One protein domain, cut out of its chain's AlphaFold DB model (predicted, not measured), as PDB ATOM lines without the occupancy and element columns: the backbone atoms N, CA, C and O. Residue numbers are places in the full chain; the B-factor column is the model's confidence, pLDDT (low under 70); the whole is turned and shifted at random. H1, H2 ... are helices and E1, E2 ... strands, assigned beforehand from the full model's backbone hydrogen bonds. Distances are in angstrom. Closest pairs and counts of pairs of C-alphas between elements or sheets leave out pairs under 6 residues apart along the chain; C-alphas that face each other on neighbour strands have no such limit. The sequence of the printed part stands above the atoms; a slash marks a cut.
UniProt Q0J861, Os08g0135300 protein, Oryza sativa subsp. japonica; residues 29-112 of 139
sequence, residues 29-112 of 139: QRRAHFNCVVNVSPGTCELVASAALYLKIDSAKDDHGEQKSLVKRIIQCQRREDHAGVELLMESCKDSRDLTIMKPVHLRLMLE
ATOM      1  N   GLN A  29     196.939 337.715 219.656       67.71
ATOM      2  CA  GLN A  29     198.310 337.240 219.889       67.71
ATOM      3  C   GLN A  29     198.546 336.775 221.337       67.71
ATOM      4  O   GLN A  29     199.477 336.017 221.596       67.71
ATOM      5  N   ARG A  30     197.705 337.201 222.292       78.37
ATOM      6  CA  ARG A  30     197.761 336.759 223.695       78.37
ATOM      7  C   ARG A  30     196.932 335.503 223.971       78.37
ATOM      8  O   ARG A  30     196.938 335.031 225.108       78.37
ATOM      9  N   ARG A  31     196.205 334.970 222.984       83.48
ATOM     10  CA  ARG A  31     195.288 333.835 223.149       83.48
ATOM     11  C   ARG A  31     195.596 332.735 222.141       83.48
ATOM     12  O   ARG A  31     195.578 332.944 220.936       83.48
ATOM     13  N   ALA A  32     195.838 331.529 222.644       82.80
ATOM     14  CA  ALA A  32     195.888 330.332 221.815       82.80
ATOM     15  C   ALA A  32     194.498 329.685 221.803       82.80
ATOM     16  O   ALA A  32     193.971 329.338 222.861       82.80
ATOM     17  N   HIS A  33     193.914 329.528 220.615       85.75
ATOM     18  CA  HIS A  33     192.599 328.919 220.435       85.75
ATOM     19  C   HIS A  33     192.728 327.469 219.964       85.75
ATOM     20  O   HIS A  33     193.452 327.176 219.016       85.75
ATOM     21  N   PHE A  34     191.984 326.573 220.614       81.92
ATOM     22  CA  PHE A  34     191.854 325.173 220.222       81.92
ATOM     23  C   PHE A  34     190.383 324.885 219.967       81.92
ATOM     24  O   PHE A  34     189.571 324.949 220.887       81.92
ATOM     25  N   ASN A  35     190.053 324.551 218.724       87.78
ATOM     26  CA  ASN A  35     188.713 324.127 218.343       87.78
ATOM     27  C   ASN A  35     188.752 322.633 218.039       87.78
ATOM     28  O   ASN A  35     189.583 322.175 217.257       87.78
ATOM     29  N   CYS A  36     187.863 321.873 218.667       83.26
ATOM     30  CA  CYS A  36     187.753 320.439 218.458       83.26
ATOM     31  C   CYS A  36     186.278 320.053 218.415       83.26
ATOM     32  O   CYS A  36     185.493 320.495 219.254       83.26
ATOM     33  N   VAL A  37     185.915 319.224 217.440       84.69
ATOM     34  CA  VAL A  37     184.599 318.594 217.366       84.69
ATOM     35  C   VAL A  37     184.754 317.170 217.873       84.69
ATOM     36  O   VAL A  37     185.576 316.412 217.360       84.69
ATOM     37  N   VAL A  38     183.971 316.810 218.887       78.74
ATOM     38  CA  VAL A  38     184.015 315.485 219.504       78.74
ATOM     39  C   VAL A  38     182.642 314.844 219.386       78.74
ATOM     40  O   VAL A  38     181.653 315.392 219.864       78.74
ATOM     41  N   ASN A  39     182.587 313.665 218.770       76.95
ATOM     42  CA  ASN A  39     181.383 312.843 218.741       76.95
ATOM     43  C   ASN A  39     181.423 311.879 219.927       76.95
ATOM     44  O   ASN A  39     182.272 310.989 219.978       76.95
ATOM     45  N   VAL A  40     180.518 312.070 220.884       75.85
ATOM     46  CA  VAL A  40     180.461 311.277 222.116       75.85
ATOM     47  C   VAL A  40     179.270 310.324 222.046       75.85
ATOM     48  O   VAL A  40     178.137 310.746 221.834       75.85
ATOM     49  N   SER A  41     179.529 309.028 222.208       72.39
ATOM     50  CA  SER A  41     178.494 308.024 222.473       72.39
ATOM     51  C   SER A  41     178.167 307.991 223.974       72.39
ATOM     52  O   SER A  41     178.933 308.537 224.768       72.39
ATOM     53  N   PRO A  42     177.097 307.308 224.408       76.22
ATOM     54  CA  PRO A  42     176.791 307.151 225.832       76.22
ATOM     55  C   PRO A  42     177.972 306.640 226.637       76.22
ATOM     56  O   PRO A  42     178.735 305.792 226.164       76.22
ATOM     57  N   GLY A  43     178.067 307.113 227.874       82.74
ATOM     58  CA  GLY A  43     179.171 306.810 228.769       82.74
ATOM     59  C   GLY A  43     180.189 307.942 228.807       82.74
ATOM     60  O   GLY A  43     179.829 309.118 228.831       82.74
ATOM     61  N   THR A  44     181.464 307.576 228.878       83.24
ATOM     62  CA  THR A  44     182.561 308.508 229.152       83.24
ATOM     63  C   THR A  44     183.483 308.641 227.948       83.24
ATOM     64  O   THR A  44     183.965 307.642 227.412       83.24
ATOM     65  N   CYS A  45     183.781 309.876 227.570       85.95
ATOM     66  CA  CYS A  45     184.772 310.250 226.575       85.95
ATOM     67  C   CYS A  45     185.860 311.098 227.242       85.95
ATOM     68  O   CYS A  45     185.609 311.816 228.208       85.95
ATOM     69  N   GLU A  46     187.074 311.020 226.713       90.47
ATOM     70  CA  GLU A  46     188.189 311.856 227.129       90.47
ATOM     71  C   GLU A  46     188.761 312.608 225.926       90.47
ATOM     72  O   GLU A  46     189.104 312.000 224.912       90.47
ATOM     73  N   LEU A  47     188.893 313.928 226.058       88.93
ATOM     74  CA  LEU A  47     189.617 314.781 225.125       88.93
ATOM     75  C   LEU A  47     190.952 315.181 225.747       88.93
ATOM     76  O   LEU A  47     190.994 315.785 226.820       88.93
ATOM     77  N   VAL A  48     192.043 314.895 225.042       91.47
ATOM     78  CA  VAL A  48     193.384 315.350 225.410       91.47
ATOM     79  C   VAL A  48     193.888 316.294 224.330       91.47
ATOM     80  O   VAL A  48     194.029 315.898 223.177       91.47
ATOM     81  N   ALA A  49     194.193 317.532 224.706       88.41
ATOM     82  CA  ALA A  49     194.833 318.511 223.839       88.41
ATOM     83  C   ALA A  49     196.189 318.898 224.432       88.41
ATOM     84  O   ALA A  49     196.317 319.133 225.631       88.41
ATOM     85  N   SER A  50     197.221 318.930 223.596       90.79
ATOM     86  CA  SER A  50     198.574 319.308 224.005       90.79
ATOM     87  C   SER A  50     199.131 320.335 223.038       90.79
ATOM     88  O   SER A  50     198.968 320.195 221.830       90.79
ATOM     89  N   ALA A  51     199.803 321.350 223.567       88.49
ATOM     90  CA  ALA A  51     200.408 322.405 222.776       88.49
ATOM     91  C   ALA A  51     201.702 322.908 223.410       88.49
ATOM     92  O   ALA A  51     201.862 322.894 224.629       88.49
ATOM     93  N   ALA A  52     202.617 323.391 222.573       90.18
ATOM     94  CA  ALA A  52     203.796 324.127 223.005       90.18
ATOM     95  C   ALA A  52     203.578 325.609 222.696       90.18
ATOM     96  O   ALA A  52     203.517 326.000 221.532       90.18
ATOM     97  N   LEU A  53     203.438 326.430 223.735       90.27
ATOM     98  CA  LEU A  53     203.299 327.873 223.585       90.27
ATOM     99  C   LEU A  53     204.678 328.521 223.588       90.27
ATOM    100  O   LEU A  53     205.456 328.304 224.512       90.27
ATOM    101  N   TYR A  54     204.974 329.334 222.582       90.24
ATOM    102  CA  TYR A  54     206.218 330.095 222.506       90.24
ATOM    103  C   TYR A  54     205.944 331.527 222.950       90.24
ATOM    104  O   TYR A  54     205.297 332.299 222.248       90.24
ATOM    105  N   LEU A  55     206.398 331.858 224.155       88.33
ATOM    106  CA  LEU A  55     206.092 333.109 224.832       88.33
ATOM    107  C   LEU A  55     207.274 334.071 224.724       88.33
ATOM    108  O   LEU A  55     208.422 333.677 224.932       88.33
ATOM    109  N   LYS A  56     206.975 335.341 224.459       86.75
ATOM    110  CA  LYS A  56     207.926 336.454 224.550       86.75
ATOM    111  C   LYS A  56     207.511 337.396 225.669       86.75
ATOM    112  O   LYS A  56     206.325 337.514 225.980       86.75
ATOM    113  N   ILE A  57     208.488 338.061 226.271       81.77
ATOM    114  CA  ILE A  57     208.235 339.043 227.325       81.77
ATOM    115  C   ILE A  57     207.762 340.351 226.685       81.77
ATOM    116  O   ILE A  57     208.322 340.809 225.689       81.77
ATOM    117  N   ASP A  58     206.701 340.932 227.247       77.10
ATOM    118  CA  ASP A  58     206.138 342.196 226.778       77.10
ATOM    119  C   ASP A  58     207.096 343.363 227.072       77.10
ATOM    120  O   ASP A  58     207.507 343.574 228.215       77.10
ATOM    121  N   SER A  59     207.402 344.146 226.034       68.17
ATOM    122  CA  SER A  59     208.295 345.313 226.073       68.17
ATOM    123  C   SER A  59     207.866 346.418 227.039       68.17
ATOM    124  O   SER A  59     208.694 347.228 227.437       68.17
ATOM    125  N   ALA A  60     206.591 346.458 227.441       70.08
ATOM    126  CA  ALA A  60     206.119 347.439 228.417       70.08
ATOM    127  C   ALA A  60     206.753 347.254 229.812       70.08
ATOM    128  O   ALA A  60     206.683 348.157 230.645       70.08
ATOM    129  N   LYS A  61     207.368 346.093 230.077       67.66
ATOM    130  CA  LYS A  61     208.069 345.782 231.325       67.66
ATOM    131  C   LYS A  61     209.574 345.906 231.124       67.66
ATOM    132  O   LYS A  61     210.257 344.906 230.931       67.66
ATOM    133  N   ASP A  62     210.083 347.133 231.174       71.06
ATOM    134  CA  ASP A  62     211.527 347.415 231.079       71.06
ATOM    135  C   ASP A  62     212.282 347.108 232.393       71.06
ATOM    136  O   ASP A  62     213.508 347.112 232.445       71.06
ATOM    137  N   ASP A  63     211.558 346.798 233.476       83.72
ATOM    138  CA  ASP A  63     212.186 346.401 234.735       83.72
ATOM    139  C   ASP A  63     212.758 344.978 234.654       83.72
ATOM    140  O   ASP A  63     212.033 343.980 234.574       83.72
ATOM    141  N   HIS A  64     214.084 344.877 234.724       83.37
ATOM    142  CA  HIS A  64     214.806 343.608 234.643       83.37
ATOM    143  C   HIS A  64     214.409 342.620 235.758       83.37
ATOM    144  O   HIS A  64     214.388 341.403 235.543       83.37
ATOM    145  N   GLY A  65     214.046 343.125 236.944       84.47
ATOM    146  CA  GLY A  65     213.555 342.311 238.055       84.47
ATOM    147  C   GLY A  65     212.206 341.657 237.743       84.47
ATOM    148  O   GLY A  65     212.033 340.451 237.952       84.47
ATOM    149  N   GLU A  66     211.269 342.419 237.179       86.31
ATOM    150  CA  GLU A  66     209.976 341.922 236.711       86.31
ATOM    151  C   GLU A  66     210.126 340.905 235.580       86.31
ATOM    152  O   GLU A  66     209.479 339.854 235.618       86.31
ATOM    153  N   GLN A  67     211.000 341.176 234.605       85.96
ATOM    154  CA  GLN A  67     211.297 340.250 233.507       85.96
ATOM    155  C   GLN A  67     211.807 338.915 234.053       85.96
ATOM    156  O   GLN A  67     211.257 337.857 233.748       85.96
ATOM    157  N   LYS A  68     212.799 338.958 234.947       86.32
ATOM    158  CA  LYS A  68     213.343 337.772 235.615       86.32
ATOM    159  C   LYS A  68     212.273 337.021 236.410       86.32
ATOM    160  O   LYS A  68     212.224 335.788 236.373       86.32
ATOM    161  N   SER A  69     211.382 337.735 237.100       86.59
ATOM    162  CA  SER A  69     210.251 337.123 237.803       86.59
ATOM    163  C   SER A  69     209.260 336.448 236.847       86.59
ATOM    164  O   SER A  69     208.708 335.400 237.191       86.59
ATOM    165  N   LEU A  70     209.028 337.021 235.664       86.88
ATOM    166  CA  LEU A  70     208.192 336.445 234.609       86.88
ATOM    167  C   LEU A  70     208.809 335.164 234.051       86.88
ATOM    168  O   LEU A  70     208.128 334.141 234.012       86.88
ATOM    169  N   VAL A  71     210.106 335.177 233.720       87.56
ATOM    170  CA  VAL A  71     210.833 333.970 233.291       87.56
ATOM    171  C   VAL A  71     210.691 332.875 234.339       87.56
ATOM    172  O   VAL A  71     210.244 331.775 234.014       87.56
ATOM    173  N   LYS A  72     210.985 333.191 235.611       88.33
ATOM    174  CA  LYS A  72     210.832 332.257 236.738       88.33
ATOM    175  C   LYS A  72     209.431 331.666 236.811       88.33
ATOM    176  O   LYS A  72     209.305 330.480 237.101       88.33
ATOM    177  N   ARG A  73     208.394 332.467 236.570       86.75
ATOM    178  CA  ARG A  73     207.007 332.000 236.603       86.75
ATOM    179  C   ARG A  73     206.699 331.050 235.451       86.75
ATOM    180  O   ARG A  73     206.191 329.955 235.686       86.75
ATOM    181  N   ILE A  74     207.070 331.423 234.227       86.43
ATOM    182  CA  ILE A  74     206.812 330.619 233.026       86.43
ATOM    183  C   ILE A  74     207.454 329.233 233.169       86.43
ATOM    184  O   ILE A  74     206.778 328.211 233.000       86.43
ATOM    185  N   ILE A  75     208.722 329.183 233.593       85.62
ATOM    186  CA  ILE A  75     209.449 327.923 233.809       85.62
ATOM    187  C   ILE A  75     209.188 327.282 235.189       85.62
ATOM    188  O   ILE A  75     209.864 326.325 235.558       85.62
ATOM    189  N   GLN A  76     208.229 327.801 235.968       84.15
ATOM    190  CA  GLN A  76     207.798 327.275 237.275       84.15
ATOM    191  C   GLN A  76     208.914 327.147 238.331       84.15
ATOM    192  O   GLN A  76     208.891 326.280 239.203       84.15
ATOM    193  N   CYS A  77     209.879 328.063 238.303       82.82
ATOM    194  CA  CYS A  77     211.007 328.131 239.232       82.82
ATOM    195  C   CYS A  77     210.887 329.268 240.266       82.82
ATOM    196  O   CYS A  77     211.860 329.590 240.943       82.82
ATOM    197  N   GLN A  78     209.699 329.861 240.437       76.40
ATOM    198  CA  GLN A  78     209.469 331.024 241.312       76.40
ATOM    199  C   GLN A  78     209.867 330.842 242.784       76.40
ATOM    200  O   GLN A  78     210.179 331.820 243.452       76.40
ATOM    201  N   ARG A  79     209.876 329.605 243.301       75.11
ATOM    202  CA  ARG A  79     210.227 329.319 244.705       75.11
ATOM    203  C   ARG A  79     211.733 329.245 244.965       75.11
ATOM    204  O   ARG A  79     212.130 329.032 246.103       75.11
ATOM    205  N   ARG A  80     212.566 329.347 243.928       72.87
ATOM    206  CA  ARG A  80     214.026 329.304 244.052       72.87
ATOM    207  C   ARG A  80     214.565 330.725 243.906       72.87
ATOM    208  O   ARG A  80     214.418 331.344 242.846       72.87
ATOM    209  N   GLU A  81     215.133 331.240 244.997       67.09
ATOM    210  CA  GLU A  81     215.761 332.569 245.048       67.09
ATOM    211  C   GLU A  81     216.824 332.680 243.956       67.09
ATOM    212  O   GLU A  81     216.709 333.550 243.094       67.09
ATOM    213  N   ASP A  82     217.692 331.674 243.862       73.36
ATOM    214  CA  ASP A  82     218.697 331.566 242.811       73.36
ATOM    215  C   ASP A  82     218.429 330.324 241.965       73.36
ATOM    216  O   ASP A  82     218.633 329.179 242.377       73.36
ATOM    217  N   HIS A  83     217.921 330.546 240.755       81.04
ATOM    218  CA  HIS A  83     217.824 329.495 239.755       81.04
ATOM    219  C   HIS A  83     218.894 329.755 238.705       81.04
ATOM    220  O   HIS A  83     218.693 330.595 237.834       81.04
ATOM    221  N   ALA A  84     220.006 329.018 238.763       84.31
ATOM    222  CA  ALA A  84     221.143 329.208 237.857       84.31
ATOM    223  C   ALA A  84     220.735 329.199 236.373       84.31
ATOM    224  O   ALA A  84     221.247 329.980 235.584       84.31
ATOM    225  N   GLY A  85     219.752 328.370 235.999       84.68
ATOM    226  CA  GLY A  85     219.224 328.362 234.634       84.68
ATOM    227  C   GLY A  85     218.496 329.653 234.243       84.68
ATOM    228  O   GLY A  85     218.541 330.029 233.085       84.68
ATOM    229  N   VAL A  86     217.851 330.346 235.189       86.94
ATOM    230  CA  VAL A  86     217.228 331.649 234.904       86.94
ATOM    231  C   VAL A  86     218.295 332.717 234.757       86.94
ATOM    232  O   VAL A  86     218.210 333.475 233.804       86.94
ATOM    233  N   GLU A  87     219.290 332.761 235.650       87.37
ATOM    234  CA  GLU A  87     220.407 333.711 235.510       87.37
ATOM    235  C   GLU A  87     221.076 333.545 234.149       87.37
ATOM    236  O   GLU A  87     221.174 334.497 233.389       87.37
ATOM    237  N   LEU A  88     221.412 332.303 233.790       87.98
ATOM    238  CA  LEU A  88     222.045 331.992 232.515       87.98
ATOM    239  C   LEU A  88     221.183 332.417 231.320       87.98
ATOM    240  O   LEU A  88     221.702 332.979 230.358       87.98
ATOM    241  N   LEU A  89     219.870 332.168 231.372       86.63
ATOM    242  CA  LEU A  89     218.946 332.613 230.327       86.63
ATOM    243  C   LEU A  89     218.925 334.144 230.218       86.63
ATOM    244  O   LEU A  89     219.060 334.666 229.113       86.63
ATOM    245  N   MET A  90     218.814 334.852 231.345       85.00
ATOM    246  CA  MET A  90     218.795 336.317 231.373       85.00
ATOM    247  C   MET A  90     220.121 336.934 230.909       85.00
ATOM    248  O   MET A  90     220.098 337.970 230.259       85.00
ATOM    249  N   GLU A  91     221.261 336.302 231.197       86.86
ATOM    250  CA  GLU A  91     222.590 336.757 230.764       86.86
ATOM    251  C   GLU A  91     222.861 336.466 229.281       86.86
ATOM    252  O   GLU A  91     223.579 337.213 228.613       86.86
ATOM    253  N   SER A  92     222.303 335.375 228.749       85.65
ATOM    254  CA  SER A  92     222.511 334.966 227.354       85.65
ATOM    255  C   SER A  92     221.805 335.860 226.331       85.65
ATOM    256  O   SER A  92     222.222 335.925 225.172       85.65
ATOM    257  N   CYS A  93     220.759 336.568 226.752       80.64
ATOM    258  CA  CYS A  93     220.009 337.482 225.907       80.64
ATOM    259  C   CYS A  93     220.445 338.919 226.207       80.64
ATOM    260  O   CYS A  93     220.376 339.371 227.346       80.64
ATOM    261  N   LYS A  94     220.865 339.666 225.176       77.61
ATOM    262  CA  LYS A  94     221.159 341.105 225.329       77.61
ATOM    263  C   LYS A  94     219.916 341.882 225.737       77.61
ATOM    264  O   LYS A  94     220.013 342.897 226.418       77.61
ATOM    265  N   ASP A  95     218.774 341.399 225.272       77.45
ATOM    266  CA  ASP A  95     217.473 341.964 225.522       77.45
ATOM    267  C   ASP A  95     216.488 340.844 225.859       77.45
ATOM    268  O   ASP A  95     216.455 339.810 225.192       77.45
ATOM    269  N   SER A  96     215.642 341.059 226.865       72.55
ATOM    270  CA  SER A  96     214.539 340.152 227.201       72.55
ATOM    271  C   SER A  96     213.602 339.862 226.016       72.55
ATOM    272  O   SER A  96     212.960 338.813 225.985       72.55
ATOM    273  N   ARG A  97     213.563 340.747 225.011       74.39
ATOM    274  CA  ARG A  97     212.821 340.580 223.749       74.39
ATOM    275  C   ARG A  97     213.367 339.463 222.858       74.39
ATOM    276  O   ARG A  97     212.611 338.898 222.062       74.39
ATOM    277  N   ASP A  98     214.650 339.138 222.997       82.98
ATOM    278  CA  ASP A  98     215.292 338.040 222.269       82.98
ATOM    279  C   ASP A  98     214.969 336.682 222.909       82.98
ATOM    280  O   ASP A  98     215.110 335.632 222.277       82.98
ATOM    281  N   LEU A  99     214.489 336.692 224.156       85.99
ATOM    282  CA  LEU A  99     214.140 335.487 224.882       85.99
ATOM    283  C   LEU A  99     212.762 334.978 224.440       85.99
ATOM    284  O   LEU A  99     211.727 335.603 224.671       85.99
ATOM    285  N   THR A 100     212.755 333.791 223.833       88.61
ATOM    286  CA  THR A 100     211.533 333.027 223.563       88.61
ATOM    287  C   THR A 100     211.499 331.812 224.476       88.61
ATOM    288  O   THR A 100     212.404 330.979 224.450       88.61
ATOM    289  N   ILE A 101     210.452 331.706 225.288       88.51
ATOM    290  CA  ILE A 101     210.309 330.657 226.295       88.51
ATOM    291  C   ILE A 101     209.197 329.719 225.859       88.51
ATOM    292  O   ILE A 101     208.056 330.138 225.677       88.51
ATOM    293  N   MET A 102     209.522 328.438 225.717       90.13
ATOM    294  CA  MET A 102     208.527 327.412 225.434       90.13
ATOM    295  C   MET A 102     207.821 326.991 226.732       90.13
ATOM    296  O   MET A 102     208.470 326.651 227.724       90.13
ATOM    297  N   LYS A 103     206.487 327.008 226.718       88.70
ATOM    298  CA  LYS A 103     205.612 326.555 227.800       88.70
ATOM    299  C   LYS A 103     204.697 325.437 227.288       88.70
ATOM    300  O   LYS A 103     203.808 325.722 226.485       88.70
ATOM    301  N   PRO A 104     204.857 324.184 227.750       89.53
ATOM    302  CA  PRO A 104     203.913 323.132 227.405       89.53
ATOM    303  C   PRO A 104     202.579 323.372 228.121       89.53
ATOM    304  O   PRO A 104     202.546 323.689 229.314       89.53
ATOM    305  N   VAL A 105     201.486 323.200 227.386       88.31
ATOM    306  CA  VAL A 105     200.111 323.221 227.882       88.31
ATOM    307  C   VAL A 105     199.477 321.880 227.559       88.31
ATOM    308  O   VAL A 105     199.464 321.452 226.408       88.31
ATOM    309  N   HIS A 106     198.951 321.227 228.588       90.40
ATOM    310  CA  HIS A 106     198.228 319.970 228.472       90.40
ATOM    311  C   HIS A 106     196.840 320.158 229.073       90.40
ATOM    312  O   HIS A 106     196.707 320.486 230.252       90.40
ATOM    313  N   LEU A 107     195.818 319.948 228.254       89.02
ATOM    314  CA  LEU A 107     194.422 319.968 228.643       89.02
ATOM    315  C   LEU A 107     193.868 318.551 228.544       89.02
ATOM    316  O   LEU A 107     194.053 317.870 227.538       89.02
ATOM    317  N   ARG A 108     193.183 318.118 229.597       92.68
ATOM    318  CA  ARG A 108     192.521 316.819 229.676       92.68
ATOM    319  C   ARG A 108     191.100 317.051 230.164       92.68
ATOM    320  O   ARG A 108     190.912 317.510 231.288       92.68
ATOM    321  N   LEU A 109     190.124 316.793 229.303       90.16
ATOM    322  CA  LEU A 109     188.705 316.968 229.589       90.16
ATOM    323  C   LEU A 109     188.034 315.606 229.599       90.16
ATOM    324  O   LEU A 109     188.183 314.834 228.655       90.16
ATOM    325  N   MET A 110     187.262 315.346 230.643       90.65
ATOM    326  CA  MET A 110     186.385 314.188 230.718       90.65
ATOM    327  C   MET A 110     184.963 314.648 230.411       90.65
ATOM    328  O   MET A 110     184.464 315.585 231.034       90.65
ATOM    329  N   LEU A 111     184.340 314.011 229.429       85.80
ATOM    330  CA  LEU A 111     182.982 314.282 228.983       85.80
ATOM    331  C   LEU A 111     182.128 313.065 229.319       85.80
ATOM    332  O   LEU A 111     182.387 311.966 228.830       85.80
ATOM    333  N   GLU A 112     181.113 313.256 230.152       84.80
ATOM    334  CA  GLU A 112     180.184 312.195 230.535       84.80
ATOM    335  C   GLU A 112     178.811 312.477 229.924       84.80
ATOM    336  O   GLU A 112     178.208 313.522 230.167       84.80
TER     337      GLU A 112
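This is residues 29 to 112 of the 139 residues of the protein "Os08g0135300 protein" of Oryza sativa subsp. japonica (UniProt Q0J861). Picture a long, thin ribbon of two antiparallel strands, E1 and E2, with a small head of two helices, H1 and H2, at the end of the ribbon where E1 ends and E2 begins. At the far end of the ribbon the unnamed stretch of residues 29 to 42 leads into E1, after running along much of the ribbon's length. The printed part has 84 residues with two named helices and two named strands, in the order E1, H1, H2, E2; the sheet's order is E1 - E2, all antiparallel, and the class is mixed, helices and strands. The whole is only just loose, close to extended, with a radius of gyration of the C-alphas of 17.7 A, and the C-alphas span 55 by 27 by 17 A, the ribbon making most of the length.

Find C-alpha 43 at (179.171, 306.810, 228.769); from there E1, residues 43 to 56, runs 41.5 A to C-alpha 56 at (207.926, 336.454, 224.550). Its neighbour E2, residues 100 to 112, runs 38.3 A from its first to its last C-alpha and ends at C-alpha 112, at (180.184, 312.195, 230.535). Between the two strands in the chain, look for H1 at residues 64 to 74, 15.3 A long, and for H2 at residues 84 to 92, 12.1 A long.

Begin with E1 and E2, which are antiparallel neighbours at 167 degrees between their directions. Look at N 45 and O 111, 2.8 A apart, and near the other end at N 101 and O 55, 2.9 A apart; both pairs are within hydrogen-bond range. The C-alphas of residues 50 and 106 face each other at 4.5 A. Go on to H1, whose closest C-alphas with E2 are those of Ile 74 and Lys 103, 6.7 A apart. H1 and H2 touch, with the C-alphas of Lys 72 and Val 86 closest at 6.7 A. Their lines stand at a steep tilt of 54 degrees, and they run opposite ways. E1 and H2 are apart. In H1 and H2 every O i to N i+4 pair is within hydrogen-bond range.

The two C-alphas farthest apart, those of Pro 42 and Lys 94, are 55.9 A from each other, while those of Gln 29 and Glu 112, the first and last printed, are 32.7 A apart. The printed part has no cut. The links E1 to H1, H1 to H2 and H2 to E2 are short, with 7, 9 and 7 residues. The mean pLDDT of the printed part is 83.4, and residues 29, 59, 61 and 81 are under 70.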